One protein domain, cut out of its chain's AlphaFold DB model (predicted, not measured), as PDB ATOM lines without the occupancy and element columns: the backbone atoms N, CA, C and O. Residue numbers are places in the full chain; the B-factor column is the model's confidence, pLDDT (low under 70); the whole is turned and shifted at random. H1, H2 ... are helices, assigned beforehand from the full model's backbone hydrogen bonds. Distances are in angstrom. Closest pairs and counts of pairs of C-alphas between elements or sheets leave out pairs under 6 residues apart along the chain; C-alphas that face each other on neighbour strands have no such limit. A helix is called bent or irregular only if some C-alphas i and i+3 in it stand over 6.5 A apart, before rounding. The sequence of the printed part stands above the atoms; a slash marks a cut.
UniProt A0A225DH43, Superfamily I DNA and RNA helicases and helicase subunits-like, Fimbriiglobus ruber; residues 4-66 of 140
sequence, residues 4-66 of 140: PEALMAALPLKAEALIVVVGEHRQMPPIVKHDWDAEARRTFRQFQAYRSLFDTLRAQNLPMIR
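AT A GLANCE: This is residues 4 to 66 of the 140 residues of the protein "Superfamily I DNA and RNA helicases and helicase subunits-like" of Fimbriiglobus ruber (UniProt A0A225DH43). Little regular structure is here: a loosely wound chain in which residues 11 to 41 make one wide sweep from H1 to H2 before the chain comes back to H3, near H1. Residues 11 to 18 and 37 to 43 stick out. The printed part has 63 residues, 18 of them in three named helices, H1, H2, H3 in chain order, with no named strand; the class is all helix. It is loose, with a radius of gyration of the C-alphas of 14.3 A, spanning 42 by 29 by 18 A.

IN THESE COORDINATES: Find C-alpha 4 at (45.487, -13.902, -27.837); from there H1, residues 4 to 10, runs 9.9 A. H3, residues 53 to 58, runs 8.5 A to C-alpha 58 at (53.201, -15.616, -13.846). H2, residues 42 to 46, is neither bent nor irregular, but only just: C-alphas 42 and 45 are 6.2 A apart.

HOW THE PARTS SIT: Look from H1 to H3: they are close but not clearly touching, about perpendicular at 87 degrees, their closest C-alphas, those of Ala 6 and Leu 53, 7.2 A apart. H2 is apart from H1 and from H3. In H1, H2 and H3 every O i to N i+4 pair is within hydrogen-bond range.

THE WHOLE: The C-alphas farthest apart, those of Glu 16 and Asp 37, are 43.2 A apart. The printed part has no cut; the H1 to H2 link is long, 31 residues. The model's pLDDT is under 70 at residue 30 and residues 32 to 50.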
ATOM      1  N   PRO A   4      46.046 -13.599 -26.517       84.31
ATOM      2  CA  PRO A   4      45.487 -13.902 -27.837       84.31
ATOM      3  C   PRO A   4      46.534 -13.933 -28.957       84.31
ATOM      4  O   PRO A   4      46.542 -14.861 -29.762       84.31
ATOM      5  N   GLU A   5      47.454 -12.966 -28.983       84.12
ATOM      6  CA  GLU A   5      48.560 -12.941 -29.950       84.12
ATOM      7  C   GLU A   5      49.460 -14.173 -29.819       84.12
ATOM      8  O   GLU A   5      49.846 -14.766 -30.824       84.12
ATOM      9  N   ALA A   6      49.766 -14.582 -28.585       87.25
ATOM     10  CA  ALA A   6      50.592 -15.752 -28.317       87.25
ATOM     11  C   ALA A   6      49.929 -17.052 -28.788       87.25
ATOM     12  O   ALA A   6      50.599 -17.898 -29.377       87.25
ATOM     13  N   LEU A   7      48.615 -17.195 -28.579       86.94
ATOM     14  CA  LEU A   7      47.851 -18.346 -29.067       86.94
ATOM     15  C   LEU A   7      47.876 -18.416 -30.595       86.94
ATOM     16  O   LEU A   7      48.147 -19.478 -31.148       86.94
ATOM     17  N   MET A   8      47.666 -17.285 -31.273       88.94
ATOM     18  CA  MET A   8      47.742 -17.219 -32.735       88.94
ATOM     19  C   MET A   8      49.146 -17.553 -33.254       88.94
ATOM     20  O   MET A   8      49.278 -18.291 -34.228       88.94
ATOM     21  N   ALA A   9      50.195 -17.063 -32.586       87.69
ATOM     22  CA  ALA A   9      51.582 -17.369 -32.934       87.69
ATOM     23  C   ALA A   9      51.957 -18.843 -32.688       87.69
ATOM     24  O   ALA A   9      52.854 -19.362 -33.351       87.69
ATOM     25  N   ALA A  10      51.273 -19.517 -31.760       89.19
ATOM     26  CA  ALA A  10      51.513 -20.914 -31.408       89.19
ATOM     27  C   ALA A  10      50.748 -21.926 -32.282       89.19
ATOM     28  O   ALA A  10      51.079 -23.107 -32.247       89.19
ATOM     29  N   LEU A  11      49.775 -21.495 -33.097       91.44
ATOM     30  CA  LEU A  11      48.983 -22.379 -33.969       91.44
ATOM     31  C   LEU A  11      49.792 -23.358 -34.848       91.44
ATOM     32  O   LEU A  11      49.343 -24.493 -34.996       91.44
ATOM     33  N   PRO A  12      50.943 -22.986 -35.446       92.00
ATOM     34  CA  PRO A  12      51.714 -23.915 -36.272       92.00
ATOM     35  C   PRO A  12      52.639 -24.842 -35.463       92.00
ATOM     36  O   PRO A  12      53.362 -25.644 -36.057       92.00
ATOM     37  N   LEU A  13      52.683 -24.721 -34.131       91.06
ATOM     38  CA  LEU A  13      53.555 -25.540 -33.293       91.06
ATOM     39  C   LEU A  13      53.014 -26.970 -33.158       91.06
ATOM     40  O   LEU A  13      51.810 -27.206 -33.096       91.06
ATOM     41  N   LYS A  14      53.933 -27.938 -33.076       92.88
ATOM     42  CA  LYS A  14      53.599 -29.322 -32.713       92.88
ATOM     43  C   LYS A  14      53.126 -29.381 -31.260       92.88
ATOM     44  O   LYS A  14      53.520 -28.538 -30.454       92.88
ATOM     45  N   ALA A  15      52.348 -30.403 -30.914       86.25
ATOM     46  CA  ALA A  15      51.822 -30.574 -29.558       86.25
ATOM     47  C   ALA A  15      52.932 -30.674 -28.492       86.25
ATOM     48  O   ALA A  15      52.725 -30.291 -27.344       86.25
ATOM     49  N   GLU A  16      54.124 -31.133 -28.878       91.38
ATOM     50  CA  GLU A  16      55.286 -31.334 -28.008       91.38
ATOM     51  C   GLU A  16      56.269 -30.149 -28.027       91.38
ATOM     52  O   GLU A  16      57.376 -30.245 -27.492       91.38
ATOM     53  N   ALA A  17      55.918 -29.039 -28.680       89.44
ATOM     54  CA  ALA A  17      56.788 -27.873 -28.746       89.44
ATOM     55  C   ALA A  17      56.936 -27.203 -27.370       89.44
ATOM     56  O   ALA A  17      55.959 -26.985 -26.653       89.44
ATOM     57  N   LEU A  18      58.164 -26.807 -27.024       88.62
ATOM     58  CA  LEU A  18      58.420 -25.963 -25.859       88.62
ATOM     59  C   LEU A  18      58.297 -24.482 -26.219       88.62
ATOM     60  O   LEU A  18      58.852 -24.019 -27.214       88.62
ATOM     61  N   ILE A  19      57.635 -23.731 -25.341       89.44
ATOM     62  CA  ILE A  19      57.541 -22.273 -25.405       89.44
ATOM     63  C   ILE A  19      58.313 -21.696 -24.222       89.44
ATOM     64  O   ILE A  19      58.052 -22.039 -23.070       89.44
ATOM     65  N   VAL A  20      59.244 -20.787 -24.508       90.50
ATOM     66  CA  VAL A  20      59.963 -20.010 -23.493       90.50
ATOM     67  C   VAL A  20      59.489 -18.568 -23.578       90.50
ATOM     68  O   VAL A  20      59.578 -17.938 -24.630       90.50
ATOM     69  N   VAL A  21      58.989 -18.039 -22.463       90.81
ATOM     70  CA  VAL A  21      58.540 -16.647 -22.360       90.81
ATOM     71  C   VAL A  21      59.512 -15.887 -21.471       90.81
ATOM     72  O   VAL A  21      59.740 -16.266 -20.325       90.81
ATOM     73  N   VAL A  22      60.079 -14.806 -22.002       90.56
ATOM     74  CA  VAL A  22      61.028 -13.937 -21.296       90.56
ATOM     75  C   VAL A  22      60.400 -12.559 -21.136       90.56
ATOM     76  O   VAL A  22      59.849 -12.009 -22.089       90.56
ATOM     77  N   GLY A  23      60.470 -11.996 -19.934       88.94
ATOM     78  CA  GLY A  23      59.918 -10.681 -19.633       88.94
ATOM     79  C   GLY A  23      60.275 -10.220 -18.226       88.94
ATOM     80  O   GLY A  23      60.875 -10.963 -17.455       88.94
ATOM     81  N   GLU A  24      59.899  -8.983 -17.909       86.12
ATOM     82  CA  GLU A  24      60.038  -8.391 -16.580       86.12
ATOM     83  C   GLU A  24      58.781  -7.577 -16.258       86.12
ATOM     84  O   GLU A  24      58.502  -6.565 -16.897       86.12
ATOM     85  N   HIS A  25      58.023  -8.022 -15.261       84.38
ATOM     86  CA  HIS A  25      56.773  -7.394 -14.828       84.38
ATOM     87  C   HIS A  25      56.952  -6.058 -14.089       84.38
ATOM     88  O   HIS A  25      55.993  -5.304 -13.946       84.38
ATOM     89  N   ARG A  26      58.164  -5.758 -13.603       83.56
ATOM     90  CA  ARG A  26      58.505  -4.468 -12.979       83.56
ATOM     91  C   ARG A  26      58.804  -3.365 -13.998       83.56
ATOM     92  O   ARG A  26      58.968  -2.213 -13.606       83.56
ATOM     93  N   GLN A  27      58.919  -3.704 -15.284       82.19
ATOM     94  CA  GLN A  27      59.133  -2.743 -16.368       82.19
ATOM     95  C   GLN A  27      57.805  -2.276 -16.978       82.19
ATOM     96  O   GLN A  27      56.726  -2.691 -16.561       82.19
ATOM     97  N   MET A  28      57.885  -1.363 -17.951       78.75
ATOM     98  CA  MET A  28      56.700  -0.777 -18.572       78.75
ATOM     99  C   MET A  28      55.790  -1.861 -19.176       78.75
ATOM    100  O   MET A  28      56.273  -2.695 -19.951       78.75
ATOM    101  N   PRO A  29      54.478  -1.840 -18.869       73.44
ATOM    102  CA  PRO A  29      53.527  -2.742 -19.498       73.44
ATOM    103  C   PRO A  29      53.370  -2.409 -20.993       73.44
ATOM    104  O   PRO A  29      53.756  -1.322 -21.438       73.44
ATOM    105  N   PRO A  30      52.777  -3.316 -21.789       68.69
ATOM    106  CA  PRO A  30      52.435  -3.024 -23.176       68.69
ATOM    107  C   PRO A  30      51.598  -1.742 -23.285       68.69
ATOM    108  O   PRO A  30      50.599  -1.581 -22.585       68.69
ATOM    109  N   ILE A  31      51.994  -0.836 -24.182       70.19
ATOM    110  CA  ILE A  31      51.230   0.386 -24.448       70.19
ATOM    111  C   ILE A  31      49.968  -0.005 -25.217       70.19
ATOM    112  O   ILE A  31      50.048  -0.514 -26.334       70.19
ATOM    113  N   VAL A  32      48.801   0.262 -24.634       65.50
ATOM    114  CA  VAL A  32      47.502   0.035 -25.275       65.50
ATOM    115  C   VAL A  32      46.802   1.374 -25.452       65.50
ATOM    116  O   VAL A  32      46.421   2.020 -24.479       65.50
ATOM    117  N   LYS A  33      46.621   1.796 -26.707       61.56
ATOM    118  CA  LYS A  33      45.794   2.960 -27.037       61.56
ATOM    119  C   LYS A  33      44.328   2.529 -27.011       61.56
ATOM    120  O   LYS A  33      43.857   1.919 -27.965       61.56
ATOM    121  N   HIS A  34      43.630   2.834 -25.922       63.59
ATOM    122  CA  HIS A  34      42.192   2.612 -25.791       63.59
ATOM    123  C   HIS A  34      41.527   3.858 -25.203       63.59
ATOM    124  O   HIS A  34      42.093   4.499 -24.319       63.59
ATOM    125  N   ASP A  35      40.341   4.201 -25.704       65.31
ATOM    126  CA  ASP A  35      39.452   5.162 -25.051       65.31
ATOM    127  C   ASP A  35      38.789   4.446 -23.869       65.31
ATOM    128  O   ASP A  35      37.946   3.566 -24.059       65.31
ATOM    129  N   TRP A  36      39.285   4.724 -22.666       63.81
ATOM    130  CA  TRP A  36      38.832   4.085 -21.431       63.81
ATOM    131  C   TRP A  36      37.532   4.693 -20.895       63.81
ATOM    132  O   TRP A  36      36.851   4.039 -20.100       63.81
ATOM    133  N   ASP A  37      37.186   5.904 -21.340       60.78
ATOM    134  CA  ASP A  37      36.060   6.688 -20.830       60.78
ATOM    135  C   ASP A  37      34.761   6.387 -21.599       60.78
ATOM    136  O   ASP A  37      33.680   6.373 -21.009       60.78
ATOM    137  N   ALA A  38      34.852   6.058 -22.895       62.34
ATOM    138  CA  ALA A  38      33.702   5.725 -23.749       62.34
ATOM    139  C   ALA A  38      33.443   4.206 -23.918       62.34
ATOM    140  O   ALA A  38      32.802   3.769 -24.882       62.34
ATOM    141  N   GLU A  39      33.961   3.360 -23.022       57.34
ATOM    142  CA  GLU A  39      34.019   1.912 -23.248       57.34
ATOM    143  C   GLU A  39      32.662   1.195 -23.065       57.34
ATOM    144  O   GLU A  39      32.302   0.717 -21.990       57.34
ATOM    145  N   ALA A  40      31.914   1.047 -24.163       57.91
ATOM    146  CA  ALA A  40      30.648   0.303 -24.206       57.91
ATOM    147  C   ALA A  40      30.812  -1.238 -24.225       57.91
ATOM    148  O   ALA A  40      29.838  -1.977 -24.064       57.91
ATOM    149  N   ARG A  41      32.026  -1.761 -24.458       55.19
ATOM    150  CA  ARG A  41      32.260  -3.194 -24.716       55.19
ATOM    151  C   ARG A  41      32.848  -3.904 -23.494       55.19
ATOM    152  O   ARG A  41      34.054  -3.915 -23.289       55.19
ATOM    153  N   ARG A  42      31.989  -4.599 -22.733       56.31
ATOM    154  CA  ARG A  42      32.351  -5.472 -21.585       56.31
ATOM    155  C   ARG A  42      33.502  -6.459 -21.861       56.31
ATOM    156  O   ARG A  42      34.177  -6.883 -20.926       56.31
ATOM    157  N   THR A  43      33.728  -6.825 -23.118       58.44
ATOM    158  CA  THR A  43      34.654  -7.878 -23.542       58.44
ATOM    159  C   THR A  43      36.137  -7.527 -23.377       58.44
ATOM    160  O   THR A  43      36.907  -8.403 -22.998       58.44
ATOM    161  N   PHE A  44      36.579  -6.283 -23.590       57.44
ATOM    162  CA  PHE A  44      38.021  -5.972 -23.584       57.44
ATOM    163  C   PHE A  44      38.639  -6.035 -22.176       57.44
ATOM    164  O   PHE A  44      39.704  -6.629 -21.977       57.44
ATOM    165  N   ARG A  45      37.918  -5.527 -21.166       60.56
ATOM    166  CA  ARG A  45      38.276  -5.715 -19.750       60.56
ATOM    167  C   ARG A  45      38.155  -7.173 -19.302       60.56
ATOM    168  O   ARG A  45      39.004  -7.629 -18.540       60.56
ATOM    169  N   GLN A  46      37.149  -7.908 -19.788       59.66
ATOM    170  CA  GLN A  46      36.965  -9.333 -19.469       59.66
ATOM    171  C   GLN A  46      38.112 -10.212 -19.984       59.66
ATOM    172  O   GLN A  46      38.556 -11.097 -19.261       59.66
ATOM    173  N   PHE A  47      38.623  -9.957 -21.191       60.75
ATOM    174  CA  PHE A  47      39.715 -10.745 -21.775       60.75
ATOM    175  C   PHE A  47      41.117 -10.270 -21.370       60.75
ATOM    176  O   PHE A  47      42.099 -10.858 -21.813       60.75
ATOM    177  N   GLN A  48      41.223  -9.221 -20.542       66.12
ATOM    178  CA  GLN A  48      42.492  -8.645 -20.077       66.12
ATOM    179  C   GLN A  48      43.520  -8.464 -21.208       66.12
ATOM    180  O   GLN A  48      44.703  -8.735 -21.028       66.12
ATOM    181  N   ALA A  49      43.090  -7.997 -22.386       65.81
ATOM    182  CA  ALA A  49      43.956  -7.893 -23.568       65.81
ATOM    183  C   ALA A  49      45.143  -6.919 -23.383       65.81
ATOM    184  O   ALA A  49      46.111  -6.958 -24.143       65.81
ATOM    185  N   TYR A  50      45.084  -6.074 -22.349       69.06
ATOM    186  CA  TYR A  50      46.161  -5.187 -21.906       69.06
ATOM    187  C   TYR A  50      47.256  -5.889 -21.091       69.06
ATOM    188  O   TYR A  50      48.334  -5.331 -20.883       69.06
ATOM    189  N   ARG A  51      46.998  -7.104 -20.605       78.44
ATOM    190  CA  ARG A  51      47.941  -7.863 -19.791       78.44
ATOM    191  C   ARG A  51      48.964  -8.555 -20.684       78.44
ATOM    192  O   ARG A  51      48.629  -9.159 -21.703       78.44
ATOM    193  N   SER A  52      50.230  -8.492 -20.282       85.25
ATOM    194  CA  SER A  52      51.291  -9.210 -20.980       85.25
ATOM    195  C   SER A  52      51.097 -10.731 -20.855       85.25
ATOM    196  O   SER A  52      50.556 -11.229 -19.859       85.25
ATOM    197  N   LEU A  53      51.563 -11.497 -21.849       87.06
ATOM    198  CA  LEU A  53      51.617 -12.961 -21.745       87.06
ATOM    199  C   LEU A  53      52.417 -13.389 -20.504       87.06
ATOM    200  O   LEU A  53      51.987 -14.280 -19.777       87.06
ATOM    201  N   PHE A  54      53.539 -12.712 -20.235       89.38
ATOM    202  CA  PHE A  54      54.387 -12.972 -19.073       89.38
ATOM    203  C   PHE A  54      53.601 -12.848 -17.763       89.38
ATOM    204  O   PHE A  54      53.585 -13.783 -16.969       89.38
ATOM    205  N   ASP A  55      52.867 -11.750 -17.563       86.69
ATOM    206  CA  ASP A  55      52.047 -11.562 -16.362       86.69
ATOM    207  C   ASP A  55      50.902 -12.562 -16.258       86.69
ATOM    208  O   ASP A  55      50.490 -12.914 -15.150       86.69
ATOM    209  N   THR A  56      50.357 -12.985 -17.397       87.25
ATOM    210  CA  THR A  56      49.285 -13.984 -17.456       87.25
ATOM    211  C   THR A  56      49.794 -15.345 -16.985       87.25
ATOM    212  O   THR A  56      49.169 -15.969 -16.130       87.25
ATOM    213  N   LEU A  57      50.964 -15.767 -17.473       89.75
ATOM    214  CA  LEU A  57      51.618 -17.017 -17.079       89.75
ATOM    215  C   LEU A  57      52.169 -16.967 -15.650       89.75
ATOM    216  O   LEU A  57      52.060 -17.946 -14.915       89.75
ATOM    217  N   ARG A  58      52.693 -15.817 -15.212       87.50
ATOM    218  CA  ARG A  58      53.201 -15.616 -13.846       87.50
ATOM    219  C   ARG A  58      52.131 -15.884 -12.787       87.50
ATOM    220  O   ARG A  58      52.434 -16.467 -11.751       87.50
ATOM    221  N   ALA A  59      50.875 -15.520 -13.052       88.31
ATOM    222  CA  ALA A  59      49.763 -15.798 -12.138       88.31
ATOM    223  C   ALA A  59      49.404 -17.286 -12.013       88.31
ATOM    224  O   ALA A  59      48.720 -17.653 -11.063       88.31
ATOM    225  N   GLN A  60      49.875 -18.139 -12.927       89.56
ATOM    226  CA  GLN A  60      49.684 -19.592 -12.866       89.56
ATOM    227  C   GLN A  60      50.766 -20.300 -12.030       89.56
ATOM    228  O   GLN A  60      50.763 -21.523 -11.941       89.56
ATOM    229  N   ASN A  61      51.697 -19.549 -11.424       85.31
ATOM    230  CA  ASN A  61      52.781 -20.068 -10.581       85.31
ATOM    231  C   ASN A  61      53.640 -21.153 -11.265       85.31
ATOM    232  O   ASN A  61      54.048 -22.137 -10.650       85.31
ATOM    233  N   LEU A  62      53.888 -20.975 -12.566       89.00
ATOM    234  CA  LEU A  62      54.730 -21.868 -13.360       89.00
ATOM    235  C   LEU A  62      56.207 -21.770 -12.936       89.00
ATOM    236  O   LEU A  62      56.628 -20.732 -12.413       89.00
ATOM    237  N   PRO A  63      57.024 -22.809 -13.202       90.06
ATOM    238  CA  PRO A  63      58.465 -22.743 -12.986       90.06
ATOM    239  C   PRO A  63      59.079 -21.533 -13.697       90.06
ATOM    240  O   PRO A  63      58.915 -21.355 -14.904       90.06
ATOM    241  N   MET A  64      59.798 -20.703 -12.943       91.62
ATOM    242  CA  MET A  64      60.373 -19.456 -13.438       91.62
ATOM    243  C   MET A  64      61.810 -19.304 -12.952       91.62
ATOM    244  O   MET A  64      62.090 -19.329 -11.751       91.62
ATOM    245  N   ILE A  65      62.717 -19.087 -13.899       92.81
ATOM    246  CA  ILE A  65      64.099 -18.709 -13.616       92.81
ATOM    247  C   ILE A  65      64.147 -17.187 -13.484       92.81
ATOM    248  O   ILE A  65      63.679 -16.467 -14.362       92.81
ATOM    249  N   ARG A  66      64.713 -16.697 -12.378       92.69
ATOM    250  CA  ARG A  66      64.890 -15.264 -12.107       92.69
ATOM    251  C   ARG A  66      66.376 -14.933 -12.156       92.69
ATOM    252  O   ARG A  66      67.145 -15.455 -11.351       92.69
TER     253      ARG A  66